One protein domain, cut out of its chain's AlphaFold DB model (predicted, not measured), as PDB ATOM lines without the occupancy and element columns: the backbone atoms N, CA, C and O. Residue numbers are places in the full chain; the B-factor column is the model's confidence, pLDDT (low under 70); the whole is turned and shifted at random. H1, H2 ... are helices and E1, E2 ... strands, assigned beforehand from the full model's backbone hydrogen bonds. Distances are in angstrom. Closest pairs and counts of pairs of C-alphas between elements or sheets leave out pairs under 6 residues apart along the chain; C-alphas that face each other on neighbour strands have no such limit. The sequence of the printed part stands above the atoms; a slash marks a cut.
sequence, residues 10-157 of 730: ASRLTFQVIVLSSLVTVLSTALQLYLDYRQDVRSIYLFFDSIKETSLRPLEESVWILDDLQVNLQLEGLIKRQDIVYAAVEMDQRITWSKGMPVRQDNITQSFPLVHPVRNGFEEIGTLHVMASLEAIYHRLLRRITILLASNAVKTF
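This is residues 10 to 157 of the 730 residues of the protein "Histidine kinase" of Desulfobulbus propionicus (strain ATCC 33891 / DSM 2032 / VKM B-1956 / 1pr3) (UniProt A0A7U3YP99). This is a long stalk of two helices, H1 and H4, side by side and running opposite ways, with a head at one end: a sheet whose one face is covered by H2, H3 and residues 41 to 52 of H1, two layers in all. At the other end residues 10 to 16 of H1 stick out. The printed part has 148 residues, in the order H1 H2 H3 E1 E2 E3 E4 H4; the class is mixed, helices and strands. The sheet, order E2 E1 E4 E3, is antiparallel and twisted. The whole is extended, a rod of 86 by 27 by 21 A, with a radius of gyration of the C-alphas of 23.2 A.

Start with H1, residues 10 to 54, and H4, residues 135 to 157: they touch, with the closest C-alphas those of Ser 21 and Thr 156, 6.2 A apart, and they run opposite ways at a shallow tilt of 27 degrees. Next come H2, residues 56 to 64, and H3, residues 68 to 79, a helical hairpin that touches at the C-alphas of Ser 62 and Val 71, 5.8 A. Look then at E1, residues 84 to 91, and E2, residues 94 to 100, an antiparallel hairpin with N 89 and O 97 2.8 A apart. E3, residues 107 to 118, and E4, residues 121 to 133, form another, with N 112 and O 128 2.8 A apart. E1 and E4 are antiparallel neighbours, with N 88 and O 129 2.8 A apart. H1, H2 and H3 are on the same face of this sheet; H3 is over E2 and E1 at a height over the sheet of 8.3 A, and H2 comes closest to E3 at the C-alphas of Glu 60 and Leu 114, 5.5 A. H4 is only just not on the sheet, with 4 pairs of C-alphas within 10 A. In H1, H2, H3 and H4 every O i to N i+4 pair is within hydrogen-bond range.

Find C-alpha 10 at (191.764, 146.088, 320.534); from there H1 runs 64.8 A to C-alpha 54 at (236.379, 172.163, 281.470). H2 measures 12.1 A, H3 16.6 A, E1 21.0 A and E2 16.5 A. E3 runs 34.8 A and E4 35.9 A, and E4 bends by 53 degrees at residue 125. H4 runs 33.4 A to C-alpha 157 at (200.769, 157.808, 314.115).

The C-alphas of Ala 10 and Arg 119 are the two farthest apart, 86.8 A. The printed part has no cut and no long link. The mean pLDDT of the printed part is 84.1; look for values under 70 at residues 10 to 11, 82, 104 and 119 to 120 of this model.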
ATOM      1  N   ALA A  10     191.415 144.775 321.053       60.91
ATOM      2  CA  ALA A  10     191.764 146.088 320.534       60.91
ATOM      3  C   ALA A  10     193.156 146.546 320.999       60.91
ATOM      4  O   ALA A  10     193.971 146.911 320.165       60.91
ATOM      5  N   SER A  11     193.487 146.458 322.293       64.88
ATOM      6  CA  SER A  11     194.802 146.893 322.792       64.88
ATOM      7  C   SER A  11     195.962 146.058 322.239       64.88
ATOM      8  O   SER A  11     197.049 146.599 322.033       64.88
ATOM      9  N   ARG A  12     195.755 144.754 322.009       71.75
ATOM     10  CA  ARG A  12     196.780 143.864 321.436       71.75
ATOM     11  C   ARG A  12     196.991 144.143 319.948       71.75
ATOM     12  O   ARG A  12     198.135 144.247 319.514       71.75
ATOM     13  N   LEU A  13     195.904 144.342 319.202       71.50
ATOM     14  CA  LEU A  13     195.948 144.721 317.789       71.50
ATOM     15  C   LEU A  13     196.586 146.100 317.595       71.50
ATOM     16  O   LEU A  13     197.451 146.242 316.739       71.50
ATOM     17  N   THR A  14     196.249 147.091 318.428       70.25
ATOM     18  CA  THR A  14     196.892 148.415 318.399       70.25
ATOM     19  C   THR A  14     198.403 148.303 318.530       70.25
ATOM     20  O   THR A  14     199.144 148.902 317.753       70.25
ATOM     21  N   PHE A  15     198.866 147.515 319.501       76.75
ATOM     22  CA  PHE A  15     200.290 147.313 319.724       76.75
ATOM     23  C   PHE A  15     200.960 146.642 318.515       76.75
ATOM     24  O   PHE A  15     201.984 147.128 318.042       76.75
ATOM     25  N   GLN A  16     200.355 145.588 317.958       79.81
ATOM     26  CA  GLN A  16     200.878 144.892 316.775       79.81
ATOM     27  C   GLN A  16     200.933 145.790 315.529       79.81
ATOM     28  O   GLN A  16     201.949 145.799 314.835       79.81
ATOM     29  N   VAL A  17     199.884 146.579 315.268       80.06
ATOM     30  CA  VAL A  17     199.824 147.510 314.126       80.06
ATOM     31  C   VAL A  17     200.903 148.582 314.242       80.06
ATOM     32  O   VAL A  17     201.568 148.883 313.250       80.06
ATOM     33  N   ILE A  18     201.122 149.132 315.439       79.56
ATOM     34  CA  ILE A  18     202.169 150.132 315.672       79.56
ATOM     35  C   ILE A  18     203.553 149.511 315.458       79.56
ATOM     36  O   ILE A  18     204.342 150.068 314.701       79.56
ATOM     37  N   VAL A  19     203.832 148.345 316.053       82.06
ATOM     38  CA  VAL A  19     205.133 147.666 315.923       82.06
ATOM     39  C   VAL A  19     205.455 147.339 314.463       82.06
ATOM     40  O   VAL A  19     206.550 147.651 313.996       82.06
ATOM     41  N   LEU A  20     204.501 146.765 313.723       83.25
ATOM     42  CA  LEU A  20     204.684 146.438 312.306       83.25
ATOM     43  C   LEU A  20     204.907 147.703 311.465       83.25
ATOM     44  O   LEU A  20     205.824 147.746 310.646       83.25
ATOM     45  N   SER A  21     204.100 148.743 311.693       82.44
ATOM     46  CA  SER A  21     204.214 150.004 310.953       82.44
ATOM     47  C   SER A  21     205.560 150.679 311.218       82.44
ATOM     48  O   SER A  21     206.232 151.094 310.279       82.44
ATOM     49  N   SER A  22     206.004 150.722 312.478       82.38
ATOM     50  CA  SER A  22     207.316 151.252 312.856       82.38
ATOM     51  C   SER A  22     208.469 150.467 312.226       82.38
ATOM     52  O   SER A  22     209.410 151.087 311.735       82.38
ATOM     53  N   LEU A  23     208.395 149.130 312.179       85.19
ATOM     54  CA  LEU A  23     209.425 148.289 311.558       85.19
ATOM     55  C   LEU A  23     209.598 148.607 310.066       85.19
ATOM     56  O   LEU A  23     210.716 148.843 309.605       85.19
ATOM     57  N   VAL A  24     208.488 148.664 309.323       84.00
ATOM     58  CA  VAL A  24     208.491 148.995 307.888       84.00
ATOM     59  C   VAL A  24     209.055 150.399 307.659       84.00
ATOM     60  O   VAL A  24     209.870 150.611 306.760       84.00
ATOM     61  N   THR A  25     208.669 151.360 308.499       84.38
ATOM     62  CA  THR A  25     209.145 152.742 308.403       84.38
ATOM     63  C   THR A  25     210.649 152.870 308.670       84.38
ATOM     64  O   THR A  25     211.333 153.579 307.929       84.38
ATOM     65  N   VAL A  26     211.197 152.169 309.668       84.81
ATOM     66  CA  VAL A  26     212.646 152.171 309.951       84.81
ATOM     67  C   VAL A  26     213.433 151.596 308.773       84.81
ATOM     68  O   VAL A  26     214.390 152.226 308.322       84.81
ATOM     69  N   LEU A  27     212.997 150.456 308.225       85.69
ATOM     70  CA  LEU A  27     213.662 149.814 307.088       85.69
ATOM     71  C   LEU A  27     213.668 150.718 305.845       85.69
ATOM     72  O   LEU A  27     214.702 150.890 305.200       85.69
ATOM     73  N   SER A  28     212.528 151.349 305.546       84.50
ATOM     74  CA  SER A  28     212.405 152.297 304.435       84.50
ATOM     75  C   SER A  28     213.289 153.537 304.625       84.50
ATOM     76  O   SER A  28     213.934 153.974 303.675       84.50
ATOM     77  N   THR A  29     213.384 154.066 305.852       88.00
ATOM     78  CA  THR A  29     214.234 155.230 306.167       88.00
ATOM     79  C   THR A  29     215.716 154.906 306.000       88.00
ATOM     80  O   THR A  29     216.455 155.692 305.411       88.00
ATOM     81  N   ALA A  30     216.151 153.740 306.489       86.12
ATOM     82  CA  ALA A  30     217.532 153.287 306.361       86.12
ATOM     83  C   ALA A  30     217.935 153.116 304.888       86.12
ATOM     84  O   ALA A  30     219.003 153.574 304.481       86.12
ATOM     85  N   LEU A  31     217.051 152.528 304.075       88.75
ATOM     86  CA  LEU A  31     217.270 152.386 302.638       88.75
ATOM     87  C   LEU A  31     217.402 153.750 301.946       88.75
ATOM     88  O   LEU A  31     218.309 153.940 301.138       88.75
ATOM     89  N   GLN A  32     216.535 154.708 302.278       86.94
ATOM     90  CA  GLN A  32     216.567 156.037 301.668       86.94
ATOM     91  C   GLN A  32     217.850 156.809 302.009       86.94
ATOM     92  O   GLN A  32     218.459 157.401 301.122       86.94
ATOM     93  N   LEU A  33     218.312 156.743 303.259       88.12
ATOM     94  CA  LEU A  33     219.571 157.370 303.678       88.12
ATOM     95  C   LEU A  33     220.792 156.788 302.963       88.12
ATOM     96  O   LEU A  33     221.708 157.523 302.600       88.12
ATOM     97  N   TYR A  34     220.798 155.473 302.742       89.31
ATOM     98  CA  TYR A  34     221.865 154.810 302.001       89.31
ATOM     99  C   TYR A  34     221.915 155.262 300.533       89.31
ATOM    100  O   TYR A  34     222.997 155.516 299.996       89.31
ATOM    101  N   LEU A  35     220.750 155.396 299.889       88.69
ATOM    102  CA  LEU A  35     220.656 155.905 298.519       88.69
ATOM    103  C   LEU A  35     221.144 157.358 298.422       88.69
ATOM    104  O   LEU A  35     221.931 157.663 297.526       88.69
ATOM    105  N   ASP A  36     220.752 158.208 299.375       87.44
ATOM    106  CA  ASP A  36     221.178 159.608 299.453       87.44
ATOM    107  C   ASP A  36     222.705 159.739 299.595       87.44
ATOM    108  O   ASP A  36     223.331 160.481 298.840       87.44
ATOM    109  N   TYR A  37     223.326 158.978 300.506       89.19
ATOM    110  CA  TYR A  37     224.786 158.980 300.676       89.19
ATOM    111  C   TYR A  37     225.511 158.598 299.379       89.19
ATOM    112  O   TYR A  37     226.446 159.276 298.950       89.19
ATOM    113  N   ARG A  38     225.059 157.523 298.721       89.19
ATOM    114  CA  ARG A  38     225.671 157.048 297.474       89.19
ATOM    115  C   ARG A  38     225.539 158.079 296.350       89.19
ATOM    116  O   ARG A  38     226.448 158.201 295.529       89.19
ATOM    117  N   GLN A  39     224.418 158.798 296.300       89.00
ATOM    118  CA  GLN A  39     224.190 159.862 295.329       89.00
ATOM    119  C   GLN A  39     225.111 161.065 295.576       89.00
ATOM    120  O   GLN A  39     225.734 161.539 294.625       89.00
ATOM    121  N   ASP A  40     225.248 161.507 296.827       86.88
ATOM    122  CA  ASP A  40     226.109 162.637 297.196       86.88
ATOM    123  C   ASP A  40     227.591 162.342 296.882       86.88
ATOM    124  O   ASP A  40     228.262 163.153 296.247       86.88
ATOM    125  N   VAL A  41     228.092 161.142 297.207       87.56
ATOM    126  CA  VAL A  41     229.471 160.732 296.859       87.56
ATOM    127  C   VAL A  41     229.677 160.667 295.342       87.56
ATOM    128  O   VAL A  41     230.702 161.111 294.828       87.56
ATOM    129  N   ARG A  42     228.696 160.148 294.590       89.06
ATOM    130  CA  ARG A  42     228.773 160.101 293.120       89.06
ATOM    131  C   ARG A  42     228.864 161.501 292.506       89.06
ATOM    132  O   ARG A  42     229.536 161.664 291.491       89.06
ATOM    133  N   SER A  43     228.218 162.496 293.113       86.69
ATOM    134  CA  SER A  43     228.288 163.889 292.662       86.69
ATOM    135  C   SER A  43     229.707 164.463 292.748       86.69
ATOM    136  O   SER A  43     230.098 165.225 291.866       86.69
ATOM    137  N   ILE A  44     230.494 164.070 293.758       86.44
ATOM    138  CA  ILE A  44     231.902 164.478 293.888       86.44
ATOM    139  C   ILE A  44     232.732 163.922 292.725       86.44
ATOM    140  O   ILE A  44     233.444 164.673 292.064       86.44
ATOM    141  N   TYR A  45     232.597 162.627 292.423       87.62
ATOM    142  CA  TYR A  45     233.330 162.007 291.311       87.62
ATOM    143  C   TYR A  45     232.961 162.610 289.950       87.62
ATOM    144  O   TYR A  45     233.847 162.936 289.168       87.62
ATOM    145  N   LEU A  46     231.668 162.839 289.688       86.31
ATOM    146  CA  LEU A  46     231.230 163.509 288.457       86.31
ATOM    147  C   LEU A  46     231.792 164.929 288.340       86.31
ATOM    148  O   LEU A  46     232.066 165.406 287.239       86.31
ATOM    149  N   PHE A  47     231.961 165.620 289.466       85.56
ATOM    150  CA  PHE A  47     232.600 166.922 289.452       85.56
ATOM    151  C   PHE A  47     234.089 166.823 289.115       85.56
ATOM    152  O   PHE A  47     234.564 167.607 288.298       85.56
ATOM    153  N   PHE A  48     234.814 165.852 289.669       86.81
ATOM    154  CA  PHE A  48     236.204 165.619 289.283       86.81
ATOM    155  C   PHE A  48     236.363 165.321 287.787       86.81
ATOM    156  O   PHE A  48     237.262 165.875 287.155       86.81
ATOM    157  N   ASP A  49     235.457 164.541 287.196       85.56
ATOM    158  CA  ASP A  49     235.436 164.336 285.742       85.56
ATOM    159  C   ASP A  49     235.205 165.659 284.985       85.56
ATOM    160  O   ASP A  49     235.889 165.948 284.005       85.56
ATOM    161  N   SER A  50     234.319 166.528 285.484       83.75
ATOM    162  CA  SER A  50     234.084 167.858 284.901       83.75
ATOM    163  C   SER A  50     235.322 168.764 284.952       83.75
ATOM    164  O   SER A  50     235.536 169.521 284.002       83.75
ATOM    165  N   ILE A  51     236.147 168.696 286.006       84.69
ATOM    166  CA  ILE A  51     237.411 169.458 286.081       84.69
ATOM    167  C   ILE A  51     238.308 169.081 284.903       84.69
ATOM    168  O   ILE A  51     238.841 169.972 284.235       84.69
ATOM    169  N   LYS A  52     238.412 167.776 284.615       82.38
ATOM    170  CA  LYS A  52     239.242 167.253 283.530       82.38
ATOM    171  C   LYS A  52     238.875 167.847 282.173       82.38
ATOM    172  O   LYS A  52     239.755 168.160 281.379       82.38
ATOM    173  N   GLU A  53     237.582 168.014 281.915       81.56
ATOM    174  CA  GLU A  53     237.097 168.482 280.615       81.56
ATOM    175  C   GLU A  53     237.061 170.008 280.486       81.56
ATOM    176  O   GLU A  53     237.332 170.534 279.407       81.56
ATOM    177  N   THR A  54     236.723 170.728 281.560       81.88
ATOM    178  CA  THR A  54     236.379 172.163 281.470       81.88
ATOM    179  C   THR A  54     237.325 173.106 282.199       81.88
ATOM    180  O   THR A  54     237.357 174.288 281.866       81.88
ATOM    181  N   SER A  55     238.098 172.626 283.175       80.44
ATOM    182  CA  SER A  55     238.922 173.493 284.030       80.44
ATOM    183  C   SER A  55     240.424 173.259 283.891       80.44
ATOM    184  O   SER A  55     241.179 174.153 284.253       80.44
ATOM    185  N   LEU A  56     240.870 172.120 283.343       84.00
ATOM    186  CA  LEU A  56     242.305 171.858 283.171       84.00
ATOM    187  C   LEU A  56     242.956 172.768 282.133       84.00
ATOM    188  O   LEU A  56     243.923 173.433 282.469       84.00
ATOM    189  N   ARG A  57     242.412 172.876 280.914       84.44
ATOM    190  CA  ARG A  57     243.069 173.661 279.848       84.44
ATOM    191  C   ARG A  57     243.319 175.132 280.206       84.44
ATOM    192  O   ARG A  57     244.446 175.586 280.032       84.44
ATOM    193  N   PRO A  58     242.334 175.887 280.736       84.81
ATOM    194  CA  PRO A  58     242.585 177.264 281.161       84.81
ATOM    195  C   PRO A  58     243.633 177.361 282.275       84.81
ATOM    196  O   PRO A  58     244.316 178.380 282.381       84.81
ATOM    197  N   LEU A  59     243.750 176.323 283.109       86.88
ATOM    198  CA  LEU A  59     244.721 176.267 284.195       86.88
ATOM    199  C   LEU A  59     246.116 175.923 283.675       86.88
ATOM    200  O   LEU A  59     247.075 176.550 284.102       86.88
ATOM    201  N   GLU A  60     246.226 175.002 282.718       88.44
ATOM    202  CA  GLU A  60     247.477 174.657 282.036       88.44
ATOM    203  C   GLU A  60     248.103 175.891 281.376       88.44
ATOM    204  O   GLU A  60     249.283 176.173 281.581       88.44
ATOM    205  N   GLU A  61     247.300 176.679 280.653       84.50
ATOM    206  CA  GLU A  61     247.747 177.938 280.042       84.50
ATOM    207  C   GLU A  61     248.196 178.961 281.098       84.50
ATOM    208  O   GLU A  61     249.232 179.609 280.940       84.50
ATOM    209  N   SER A  62     247.447 179.079 282.201       87.75
ATOM    210  CA  SER A  62     247.752 180.045 283.269       87.75
ATOM    211  C   SER A  62     249.016 179.661 284.051       87.75
ATOM    212  O   SER A  62     249.793 180.535 284.431       87.75
ATOM    213  N   VAL A  63     249.247 178.361 284.262       86.81
ATOM    214  CA  VAL A  63     250.438 177.833 284.945       86.81
ATOM    215  C   VAL A  63     251.677 177.949 284.055       86.81
ATOM    216  O   VAL A  63     252.724 178.354 284.549       86.81
ATOM    217  N   TRP A  64     251.575 177.684 282.746       87.62
ATOM    218  CA  TRP A  64     252.714 177.796 281.821       87.62
ATOM    219  C   TRP A  64     253.267 179.222 281.716       87.62
ATOM    220  O   TRP A  64     254.479 179.422 281.645       87.62
ATOM    221  N   ILE A  65     252.381 180.223 281.723       87.62
ATOM    222  CA  ILE A  65     252.767 181.641 281.655       87.62
ATOM    223  C   ILE A  65     253.121 182.194 283.055       87.62
ATOM    224  O   ILE A  65     253.580 183.329 283.167       87.62
ATOM    225  N   LEU A  66     252.984 181.383 284.115       83.88
ATOM    226  CA  LEU A  66     253.222 181.753 285.515       83.88
ATOM    227  C   LEU A  66     252.352 182.948 285.972       83.88
ATOM    228  O   LEU A  66     252.826 183.834 286.684       83.88
ATOM    229  N   ASP A  67     251.074 182.989 285.567       88.62
ATOM    230  CA  ASP A  67     250.129 184.035 285.994       88.62
ATOM    231  C   ASP A  67     249.508 183.699 287.361       88.62
ATOM    232  O   ASP A  67     248.467 183.038 287.472       88.62
ATOM    233  N   ASP A  68     250.147 184.201 288.419       86.00
ATOM    234  CA  ASP A  68     249.717 184.012 289.806       86.00
ATOM    235  C   ASP A  68     248.257 184.417 290.054       86.00
ATOM    236  O   ASP A  68     247.561 183.782 290.856       86.00
ATOM    237  N   LEU A  69     247.773 185.485 289.412       86.88
ATOM    238  CA  LEU A  69     246.430 186.005 289.657       86.88
ATOM    239  C   LEU A  69     245.383 185.087 289.023       86.88
ATOM    240  O   LEU A  69     244.388 184.741 289.669       86.88
ATOM    241  N   GLN A  70     245.621 184.663 287.782       85.94
ATOM    242  CA  GLN A  70     244.689 183.824 287.036       85.94
ATOM    243  C   GLN A  70     244.617 182.401 287.608       85.94
ATOM    244  O   GLN A  70     243.511 181.884 287.794       85.94
ATOM    245  N   VAL A  71     245.754 181.806 287.995       86.88
ATOM    246  CA  VAL A  71     245.792 180.492 288.666       86.88
ATOM    247  C   VAL A  71     245.023 180.538 289.988       86.88
ATOM    248  O   VAL A  71     244.156 179.698 290.236       86.88
ATOM    249  N   ASN A  72     245.252 181.555 290.826       88.75
ATOM    250  CA  ASN A  72     244.545 181.681 292.102       88.75
ATOM    251  C   ASN A  72     243.029 181.880 291.942       88.75
ATOM    252  O   ASN A  72     242.268 181.314 292.729       88.75
ATOM    253  N   LEU A  73     242.577 182.653 290.946       87.25
ATOM    254  CA  LEU A  73     241.148 182.839 290.661       87.25
ATOM    255  C   LEU A  73     240.481 181.537 290.201       87.25
ATOM    256  O   LEU A  73     239.357 181.242 290.612       87.25
ATOM    257  N   GLN A  74     241.171 180.737 289.385       87.88
ATOM    258  CA  GLN A  74     240.664 179.439 288.941       87.88
ATOM    259  C   GLN A  74     240.615 178.422 290.089       87.88
ATOM    260  O   GLN A  74     239.592 177.758 290.268       87.88
ATOM    261  N   LEU A  75     241.653 178.359 290.931       87.81
ATOM    262  CA  LEU A  75     241.643 177.543 292.151       87.81
ATOM    263  C   LEU A  75     240.535 177.979 293.127       87.81
ATOM    264  O   LEU A  75     239.871 177.135 293.731       87.81
ATOM    265  N   GLU A  76     240.270 179.283 293.253       87.44
ATOM    266  CA  GLU A  76     239.150 179.800 294.051       87.44
ATOM    267  C   GLU A  76     237.787 179.397 293.463       87.44
ATOM    268  O   GLU A  76     236.865 179.063 294.210       87.44
ATOM    269  N   GLY A  77     237.659 179.365 292.135       83.31
ATOM    270  CA  GLY A  77     236.473 178.855 291.443       83.31
ATOM    271  C   GLY A  77     236.192 177.378 291.741       83.31
ATOM    272  O   GLY A  77     235.036 177.008 291.950       83.31
ATOM    273  N   LEU A  78     237.239 176.552 291.841       86.00
ATOM    274  CA  LEU A  78     237.115 175.134 292.195       86.00
ATOM    275  C   LEU A  78     236.629 174.938 293.639       86.00
ATOM    276  O   LEU A  78     235.787 174.077 293.882       86.00
ATOM    277  N   ILE A  79     237.095 175.764 294.579       85.69
ATOM    278  CA  ILE A  79     236.729 175.673 296.007       85.69
ATOM    279  C   ILE A  79     235.380 176.329 296.312       85.69
ATOM    280  O   ILE A  79     234.715 175.968 297.279       85.69
ATOM    281  N   LYS A  80     234.914 177.271 295.481       80.81
ATOM    282  CA  LYS A  80     233.559 177.832 295.617       80.81
ATOM    283  C   LYS A  80     232.457 176.807 295.348       80.81
ATOM    284  O   LYS A  80     231.307 177.049 295.726       80.81
ATOM    285  N   ARG A  81     232.765 175.678 294.702       77.62
ATOM    286  CA  ARG A  81     231.788 174.613 294.479       77.62
ATOM    287  C   ARG A  81     231.600 173.783 295.747       77.62
ATOM    288  O   ARG A  81     232.546 173.503 296.475       77.62
ATOM    289  N   GLN A  82     230.354 173.389 296.001       66.06
ATOM    290  CA  GLN A  82     230.009 172.592 297.174       66.06
ATOM    291  C   GLN A  82     230.820 171.291 297.177       66.06
ATOM    292  O   GLN A  82     230.860 170.591 296.170       66.06
ATOM    293  N   ASP A  83     231.441 171.015 298.322       80.56
ATOM    294  CA  ASP A  83     232.212 169.817 298.679       80.56
ATOM    295  C   ASP A  83     233.723 169.864 298.413       80.56
ATOM    296  O   ASP A  83     234.427 169.050 299.006       80.56
ATOM    297  N   ILE A  84     234.250 170.836 297.658       85.62
ATOM    298  CA  ILE A  84     235.705 171.024 297.506       85.62
ATOM    299  C   ILE A  84     236.251 171.917 298.611       85.62
ATOM    300  O   ILE A  84     235.805 173.044 298.799       85.62
ATOM    301  N   VAL A  85     237.250 171.419 299.331       87.62
ATOM    302  CA  VAL A  85     237.842 172.108 300.489       87.62
ATOM    303  C   VAL A  85     239.261 172.597 300.234       87.62
ATOM    304  O   VAL A  85     239.729 173.504 300.924       87.62
ATOM    305  N   TYR A  86     239.942 172.021 299.242       89.31
ATOM    306  CA  TYR A  86     241.320 172.358 298.917       89.31
ATOM    307  C   TYR A  86     241.609 172.121 297.435       89.31
ATOM    308  O   TYR A  86     241.196 171.107 296.876       89.31
ATOM    309  N   ALA A  87     242.331 173.049 296.815       89.69
ATOM    310  CA  ALA A  87     242.851 172.905 295.463       89.69
ATOM    311  C   ALA A  87     244.244 173.537 295.387       89.69
ATOM    312  O   ALA A  87     244.432 174.673 295.829       89.69
ATOM    313  N   ALA A  88     245.221 172.815 294.851       90.81
ATOM    314  CA  ALA A  88     246.603 173.264 294.788       90.81
ATOM    315  C   ALA A  88     247.323 172.740 293.552       90.81
ATOM    316  O   ALA A  88     247.078 171.618 293.134       90.81
ATOM    317  N   VAL A  89     248.224 173.540 292.997       89.19
ATOM    318  CA  VAL A  89     249.089 173.148 291.887       89.19
ATOM    319  C   VAL A  89     250.497 172.927 292.428       89.19
ATOM    320  O   VAL A  89     251.098 173.824 293.025       89.19
ATOM    321  N   GLU A  90     250.996 171.713 292.231       89.88
ATOM    322  CA  GLU A  90     252.356 171.292 292.546       89.88
ATOM    323  C   GLU A  90     253.225 171.368 291.289       89.88
ATOM    324  O   GLU A  90     252.861 170.828 290.248       89.88
ATOM    325  N   MET A  91     254.369 172.036 291.386       84.56
ATOM    326  CA  MET A  91     255.359 172.166 290.317       84.56
ATOM    327  C   MET A  91     256.749 171.958 290.930       84.56
ATOM    328  O   MET A  91     257.016 172.434 292.033       84.56
ATOM    329  N   ASP A  92     257.620 171.191 290.271       80.44
ATOM    330  CA  ASP A  92     258.964 170.845 290.773       80.44
ATOM    331  C   ASP A  92     258.983 170.308 292.223       80.44
ATOM    332  O   ASP A  92     259.833 170.669 293.042       80.44
ATOM    333  N   GLN A  93     258.022 169.438 292.558       77.44
ATOM    334  CA  GLN A  93     257.839 168.842 293.895       77.44
ATOM    335  C   GLN A  93     257.570 169.854 295.025       77.44
ATOM    336  O   GLN A  93     257.782 169.565 296.208       77.44
ATOM    337  N   ARG A  94     257.115 171.066 294.686       83.25
ATOM    338  CA  ARG A  94     256.665 172.075 295.648       83.25
ATOM    339  C   ARG A  94     255.297 172.609 295.255       83.25
ATOM    340  O   ARG A  94     254.999 172.842 294.091       83.25
ATOM    341  N   ILE A  95     254.446 172.823 296.254       85.00
ATOM    342  CA  ILE A  95     253.148 173.462 296.040       85.00
ATOM    343  C   ILE A  95     253.396 174.946 295.786       85.00
ATOM    344  O   ILE A  95     253.770 175.679 296.704       85.00
ATOM    345  N   THR A  96     253.189 175.370 294.545       85.25
ATOM    346  CA  THR A  96     253.428 176.752 294.111       85.25
ATOM    347  C   THR A  96     252.184 177.605 294.329       85.25
ATOM    348  O   THR A  96     252.276 178.719 294.842       85.25
ATOM    349  N   TRP A  97     251.001 177.047 294.052       90.50
ATOM    350  CA  TRP A  97     249.720 177.711 294.295       90.50
ATOM    351  C   TRP A  97     248.798 176.816 295.101       90.50
ATOM    352  O   TRP A  97     248.683 175.623 294.832       90.50
ATOM    353  N   SER A  98     248.105 177.385 296.082       89.31
ATOM    354  CA  SER A  98     247.093 176.661 296.844       89.31
ATOM    355  C   SER A  98     245.979 177.582 297.308       89.31
ATOM    356  O   SER A  98     246.184 178.757 297.622       89.31
ATOM    357  N   LYS A  99     244.776 177.023 297.371       88.44
ATOM    358  CA  LYS A  99     243.612 177.640 297.988       88.44
ATOM    359  C   LYS A  99     242.907 176.614 298.872       88.44
ATOM    360  O   LYS A  99     242.874 175.422 298.570       88.44
ATOM    361  N   GLY A 100     242.311 177.101 299.958       83.62
ATOM    362  CA  GLY A 100     241.655 176.264 300.964       83.62
ATOM    363  C   GLY A 100     242.627 175.682 301.993       83.62
ATOM    364  O   GLY A 100     243.805 176.039 302.017       83.62
ATOM    365  N   MET A 101     242.133 174.788 302.852       82.12
ATOM    366  CA  MET A 101     242.952 174.087 303.848       82.12
ATOM    367  C   MET A 101     242.902 172.578 303.587       82.12
ATOM    368  O   MET A 101     241.803 172.024 303.509       82.12
ATOM    369  N   PRO A 102     244.051 171.891 303.471       79.69
ATOM    370  CA  PRO A 102     244.061 170.452 303.259       79.69
ATOM    371  C   PRO A 102     243.535 169.741 304.512       79.69
ATOM    372  O   PRO A 102     244.067 169.902 305.614       79.69
ATOM    373  N   VAL A 103     242.482 168.944 304.345       78.38
ATOM    374  CA  VAL A 103     241.886 168.138 305.421       78.38
ATOM    375  C   VAL A 103     242.595 166.787 305.460       78.38
ATOM    376  O   VAL A 103     242.819 166.193 304.413       78.38
ATOM    377  N   ARG A 104     242.975 166.277 306.639       69.56
ATOM    378  CA  ARG A 104     243.795 165.047 306.756       69.56
ATOM    379  C   ARG A 104     243.011 163.728 306.757       69.56
ATOM    380  O   ARG A 104     243.623 162.685 306.553       69.56
ATOM    381  N   GLN A 105     241.706 163.752 307.014       74.12
ATOM    382  CA  GLN A 105     240.847 162.563 307.109       74.12
ATOM    383  C   GLN A 105     239.518 162.813 306.399       74.12
ATOM    384  O   GLN A 105     239.154 163.966 306.179       74.12
ATOM    385  N   ASP A 106     238.831 161.735 306.015       77.25
ATOM    386  CA  ASP A 106     237.511 161.773 305.371       77.25
ATOM    387  C   ASP A 106     237.450 162.724 304.169       77.25
ATOM    388  O   ASP A 106     236.506 163.493 303.983       77.25
ATOM    389  N   ASN A 107     238.487 162.661 303.333       85.06
ATOM    390  CA  ASN A 107     238.558 163.391 302.080       85.06
ATOM    391  C   ASN A 107     238.641 162.431 300.890       85.06
ATOM    392  O   ASN A 107     239.084 161.287 301.011       85.06
ATOM    393  N   ILE A 108     238.223 162.920 299.729       86.12
ATOM    394  CA  ILE A 108     238.501 162.289 298.444       86.12
ATOM    395  C   ILE A 108     239.449 163.230 297.711       86.12
ATOM    396  O   ILE A 108     239.078 164.362 297.404       86.12
ATOM    397  N   THR A 109     240.673 162.773 297.464       85.69
ATOM    398  CA  THR A 109     241.697 163.542 296.747       85.69
ATOM    399  C   THR A 109     241.843 163.003 295.332       85.69
ATOM    400  O   THR A 109     241.988 161.794 295.147       85.69
ATOM    401  N   GLN A 110     241.851 163.893 294.344       87.94
ATOM    402  CA  GLN A 110     242.157 163.557 292.961       87.94
ATOM    403  C   GLN A 110     243.198 164.522 292.402       87.94
ATOM    404  O   GLN A 110     243.119 165.734 292.602       87.94
ATOM    405  N   SER A 111     244.179 163.953 291.709       89.19
ATOM    406  CA  SER A 111     245.293 164.679 291.113       89.19
ATOM    407  C   SER A 111     245.169 164.641 289.596       89.19
ATOM    408  O   SER A 111     244.885 163.587 289.023       89.19
ATOM    409  N   PHE A 112     245.389 165.777 288.951       88.94
ATOM    410  CA  PHE A 112     245.318 165.926 287.506       88.94
ATOM    411  C   PHE A 112     246.657 166.463 286.998       88.94
ATOM    412  O   PHE A 112     247.046 167.556 287.414       88.94
ATOM    413  N   PRO A 113     247.376 165.731 286.132       87.50
ATOM    414  CA  PRO A 113     248.589 166.257 285.523       87.50
ATOM    415  C   PRO A 113     248.215 167.422 284.604       87.50
ATOM    416  O   PRO A 113     247.246 167.331 283.847       87.50
ATOM    417  N   LEU A 114     248.965 168.513 284.701       86.75
ATOM    418  CA  LEU A 114     248.847 169.680 283.841       86.75
ATOM    419  C   LEU A 114     249.908 169.553 282.757       86.75
ATOM    420  O   LEU A 114     251.099 169.468 283.063       86.75
ATOM    421  N   VAL A 115     249.484 169.523 281.496       86.38
ATOM    422  CA  VAL A 115     250.391 169.362 280.357       86.38
ATOM    423  C   VAL A 115     250.238 170.512 279.373       86.38
ATOM    424  O   VAL A 115     249.128 170.927 279.055       86.38
ATOM    425  N   HIS A 116     251.351 171.013 278.842       83.31
ATOM    426  CA  HIS A 116     251.331 172.059 277.822       83.31
ATOM    427  C   HIS A 116     251.925 171.542 276.503       83.31
ATOM    428  O   HIS A 116     252.969 170.882 276.515       83.31
ATOM    429  N   PRO A 117     251.299 171.806 275.340       79.94
ATOM    430  CA  PRO A 117     251.864 171.426 274.051       79.94
ATOM    431  C   PRO A 117     253.105 172.269 273.725       79.94
ATOM    432  O   PRO A 117     253.068 173.500 273.729       79.94
ATOM    433  N   VAL A 118     254.204 171.597 273.389       78.75
ATOM    434  CA  VAL A 118     255.479 172.173 272.941       78.75
ATOM    435  C   VAL A 118     255.790 171.626 271.539       78.75
ATOM    436  O   VAL A 118     255.240 170.608 271.118       78.75
ATOM    437  N   ARG A 119     256.668 172.285 270.767       69.81
ATOM    438  CA  ARG A 119     256.960 171.948 269.351       69.81
ATOM    439  C   ARG A 119     257.272 170.461 269.062       69.81
ATOM    440  O   ARG A 119     257.127 170.074 267.911       69.81
ATOM    441  N   ASN A 120     257.665 169.655 270.058       61.44
ATOM    442  CA  ASN A 120     257.994 168.226 269.930       61.44
ATOM    443  C   ASN A 120     257.300 167.311 270.970       61.44
ATOM    444  O   ASN A 120     257.831 166.256 271.312       61.44
ATOM    445  N   GLY A 121     256.120 167.680 271.475       77.75
ATOM    446  CA  GLY A 121     255.341 166.822 272.376       77.75
ATOM    447  C   GLY A 121     254.537 167.608 273.402       77.75
ATOM    448  O   GLY A 121     254.349 168.810 273.264       77.75
ATOM    449  N   PHE A 122     254.064 166.924 274.436       78.94
ATOM    450  CA  PHE A 122     253.501 167.568 275.620       78.94
ATOM    451  C   PHE A 122     254.539 167.522 276.738       78.94
ATOM    452  O   PHE A 122     255.158 166.479 276.944       78.94
ATOM    453  N   GLU A 123     254.727 168.639 277.431       81.31
ATOM    454  CA  GLU A 123     255.559 168.719 278.631       81.31
ATOM    455  C   GLU A 123     254.648 168.839 279.854       81.31
ATOM    456  O   GLU A 123     253.653 169.566 279.822       81.31
ATOM    457  N   GLU A 124     254.946 168.080 280.907       83.81
ATOM    458  CA  GLU A 124     254.203 168.140 282.164       83.81
ATOM    459  C   GLU A 124     254.716 169.319 282.988       83.81
ATOM    460  O   GLU A 124     255.883 169.367 283.368       83.81
ATOM    461  N   ILE A 125     253.835 170.287 283.228       86.50
ATOM    462  CA  ILE A 125     254.171 171.574 283.852       86.50
ATOM    463  C   ILE A 125     253.804 171.613 285.339       86.50
ATOM    464  O   ILE A 125     254.134 172.562 286.043       86.50
ATOM    465  N   GLY A 126     253.117 170.584 285.833       87.38
ATOM    466  CA  GLY A 126     252.751 170.435 287.234       87.38
ATOM    467  C   GLY A 126     251.580 169.478 287.424       87.38
ATOM    468  O   GLY A 126     251.082 168.878 286.476       87.38
ATOM    469  N   THR A 127     251.105 169.337 288.655       89.69
ATOM    470  CA  THR A 127     249.933 168.525 288.992       89.69
ATOM    471  C   THR A 127     248.949 169.341 289.825       89.69
ATOM    472  O   THR A 127     249.299 169.897 290.862       89.69
ATOM    473  N   LEU A 128     247.692 169.411 289.387       90.25
ATOM    474  CA  LEU A 128     246.591 169.971 290.164       90.25
ATOM    475  C   LEU A 128     246.050 168.913 291.131       90.25
ATOM    476  O   LEU A 128     245.448 167.930 290.710       90.25
ATOM    477  N   HIS A 129     246.178 169.149 292.428       89.69
ATOM    478  CA  HIS A 129     245.555 168.376 293.493       89.69
ATOM    479  C   HIS A 129     244.257 169.039 293.936       89.69
ATOM    480  O   HIS A 129     244.269 170.181 294.391       89.69
ATOM    481  N   VAL A 130     243.141 168.317 293.860       89.62
ATOM    482  CA  VAL A 130     241.837 168.772 294.355       89.62
ATOM    483  C   VAL A 130     241.343 167.802 295.421       89.62
ATOM    484  O   VAL A 130     241.354 166.590 295.215       89.62
ATOM    485  N   MET A 131     240.903 168.326 296.564       89.50
ATOM    486  CA  MET A 131     240.374 167.533 297.675       89.50
ATOM    487  C   MET A 131     238.936 167.931 297.997       89.50
ATOM    488  O   MET A 131     238.631 169.112 298.195       89.50
ATOM    489  N   ALA A 132     238.073 166.927 298.111       88.44
ATOM    490  CA  ALA A 132     236.693 167.061 298.555       88.44
ATOM    491  C   ALA A 132     236.502 166.501 299.974       88.44
ATOM    492  O   ALA A 132     237.150 165.516 300.319       88.44
ATOM    493  N   SER A 133     235.614 167.085 300.788       86.94
ATOM    494  CA  SER A 133     235.334 166.625 302.165       86.94
ATOM    495  C   SER A 133     234.061 165.772 302.259       86.94
ATOM    496  O   SER A 133     232.987 166.197 301.830       86.94
ATOM    497  N   LEU A 134     234.154 164.594 302.889       84.62
ATOM    498  CA  LEU A 134     233.010 163.736 303.243       84.62
ATOM    499  C   LEU A 134     232.276 164.227 304.503       84.62
ATOM    500  O   LEU A 134     231.093 163.933 304.677       84.62
ATOM    501  N   GLU A 135     232.924 165.017 305.362       84.62
ATOM    502  CA  GLU A 135     232.320 165.576 306.584       84.62
ATOM    503  C   GLU A 135     231.112 166.473 306.262       84.62
ATOM    504  O   GLU A 135     230.065 166.410 306.917       84.62
ATOM    505  N   ALA A 136     231.209 167.236 305.168       78.75
ATOM    506  CA  ALA A 136     230.110 168.047 304.656       78.75
ATOM    507  C   ALA A 136     228.894 167.193 304.245       78.75
ATOM    508  O   ALA A 136     227.750 167.603 304.470       78.75
ATOM    509  N   ILE A 137     229.120 165.992 303.698       84.69
ATOM    510  CA  ILE A 137     228.060 165.028 303.364       84.69
ATOM    511  C   ILE A 137     227.439 164.463 304.646       84.69
ATOM    512  O   ILE A 137     226.213 164.461 304.778       84.69
ATOM    513  N   TYR A 138     228.247 164.051 305.630       84.56
ATOM    514  CA  TYR A 138     227.738 163.508 306.896       84.56
ATOM    515  C   TYR A 138     226.843 164.497 307.650       84.56
ATOM    516  O   TYR A 138     225.754 164.125 308.091       84.56
ATOM    517  N   HIS A 139     227.225 165.775 307.744       84.50
ATOM    518  CA  HIS A 139     226.377 166.794 308.370       84.50
ATOM    519  C   HIS A 139     225.046 167.001 307.633       84.50
ATOM    520  O   HIS A 139     223.998 167.171 308.271       84.50
ATOM    521  N   ARG A 140     225.049 166.950 306.293       83.75
ATOM    522  CA  ARG A 140     223.812 167.010 305.497       83.75
ATOM    523  C   ARG A 140     222.927 165.796 305.745       83.75
ATOM    524  O   ARG A 140     221.718 165.971 305.920       83.75
ATOM    525  N   LEU A 141     223.514 164.602 305.810       86.00
ATOM    526  CA  LEU A 141     222.797 163.368 306.123       86.00
ATOM    527  C   LEU A 141     222.198 163.412 307.526       86.00
ATOM    528  O   LEU A 141     221.007 163.156 307.663       86.00
ATOM    529  N   LEU A 142     222.947 163.832 308.550       85.19
ATOM    530  CA  LEU A 142     222.432 163.980 309.918       85.19
ATOM    531  C   LEU A 142     221.230 164.932 309.982       85.19
ATOM    532  O   LEU A 142     220.211 164.613 310.600       85.19
ATOM    533  N   ARG A 143     221.288 166.066 309.274       85.62
ATOM    534  CA  ARG A 143     220.141 166.977 309.168       85.62
ATOM    535  C   ARG A 143     218.949 166.312 308.467       85.62
ATOM    536  O   ARG A 143     217.827 166.432 308.954       85.62
ATOM    537  N   ARG A 144     219.166 165.568 307.374       87.00
ATOM    538  CA  ARG A 144     218.098 164.811 306.689       87.00
ATOM    539  C   ARG A 144     217.501 163.712 307.575       87.00
ATOM    540  O   ARG A 144     216.282 163.571 307.582       87.00
ATOM    541  N   ILE A 145     218.310 163.002 308.367       88.06
ATOM    542  CA  ILE A 145     217.857 161.964 309.311       88.06
ATOM    543  C   ILE A 145     216.820 162.536 310.277       88.06
ATOM    544  O   ILE A 145     215.748 161.955 310.430       88.06
ATOM    545  N   THR A 146     217.100 163.686 310.896       83.31
ATOM    546  CA  THR A 146     216.167 164.291 311.865       83.31
ATOM    547  C   THR A 146     214.812 164.639 311.240       83.31
ATOM    548  O   THR A 146     213.769 164.347 311.824       83.31
ATOM    549  N   ILE A 147     214.814 165.180 310.017       86.44
ATOM    550  CA  ILE A 147     213.595 165.522 309.271       86.44
ATOM    551  C   ILE A 147     212.827 164.254 308.873       86.44
ATOM    552  O   ILE A 147     211.607 164.191 309.037       86.44
ATOM    553  N   LEU A 148     213.534 163.233 308.377       86.38
ATOM    554  CA  LEU A 148     212.938 161.957 307.984       86.38
ATOM    555  C   LEU A 148     212.296 161.252 309.180       86.38
ATOM    556  O   LEU A 148     211.141 160.845 309.085       86.38
ATOM    557  N   LEU A 149     212.994 161.170 310.317       83.75
ATOM    558  CA  LEU A 149     212.469 160.567 311.544       83.75
ATOM    559  C   LEU A 149     211.218 161.294 312.051       83.75
ATOM    560  O   LEU A 149     210.223 160.639 312.362       83.75
ATOM    561  N   ALA A 150     211.227 162.632 312.080       85.31
ATOM    562  CA  ALA A 150     210.068 163.416 312.506       85.31
ATOM    563  C   ALA A 150     208.859 163.216 311.572       85.31
ATOM    564  O   ALA A 150     207.754 162.941 312.042       85.31
ATOM    565  N   SER A 151     209.062 163.284 310.249       85.50
ATOM    566  CA  SER A 151     207.994 163.063 309.260       85.50
ATOM    567  C   SER A 151     207.398 161.657 309.370       85.50
ATOM    568  O   SER A 151     206.180 161.472 309.311       85.50
ATOM    569  N   ASN A 152     208.255 160.664 309.576       84.88
ATOM    570  CA  ASN A 152     207.862 159.272 309.683       84.88
ATOM    571  C   ASN A 152     207.092 158.970 310.968       84.88
ATOM    572  O   ASN A 152     206.078 158.280 310.901       84.88
ATOM    573  N   ALA A 153     207.475 159.564 312.102       83.00
ATOM    574  CA  ALA A 153     206.709 159.450 313.341       83.00
ATOM    575  C   ALA A 153     205.261 159.949 313.173       83.00
ATOM    576  O   ALA A 153     204.319 159.266 313.583       83.00
ATOM    577  N   VAL A 154     205.066 161.095 312.504       88.25
ATOM    578  CA  VAL A 154     203.721 161.627 312.217       88.25
ATOM    579  C   VAL A 154     202.931 160.688 311.302       88.25
ATOM    580  O   VAL A 154     201.773 160.384 311.589       88.25
ATOM    581  N   LYS A 155     203.546 160.181 310.225       84.06
ATOM    582  CA  LYS A 155     202.885 159.247 309.296       84.06
ATOM    583  C   LYS A 155     202.452 157.958 309.993       84.06
ATOM    584  O   LYS A 155     201.300 157.557 309.851       84.06
ATOM    585  N   THR A 156     203.336 157.333 310.773       85.06
ATOM    586  CA  THR A 156     203.023 156.100 311.510       85.06
ATOM    587  C   THR A 156     201.880 156.321 312.502       85.06
ATOM    588  O   THR A 156     200.981 155.486 312.586       85.06
ATOM    589  N   PHE A 157     201.859 157.462 313.201       83.75
ATOM    590  CA  PHE A 157     200.769 157.808 314.115       83.75
ATOM    591  C   PHE A 157     199.423 157.970 313.390       83.75
ATOM    592  O   PHE A 157     198.418 157.413 313.832       83.75
TER     593      PHE A 157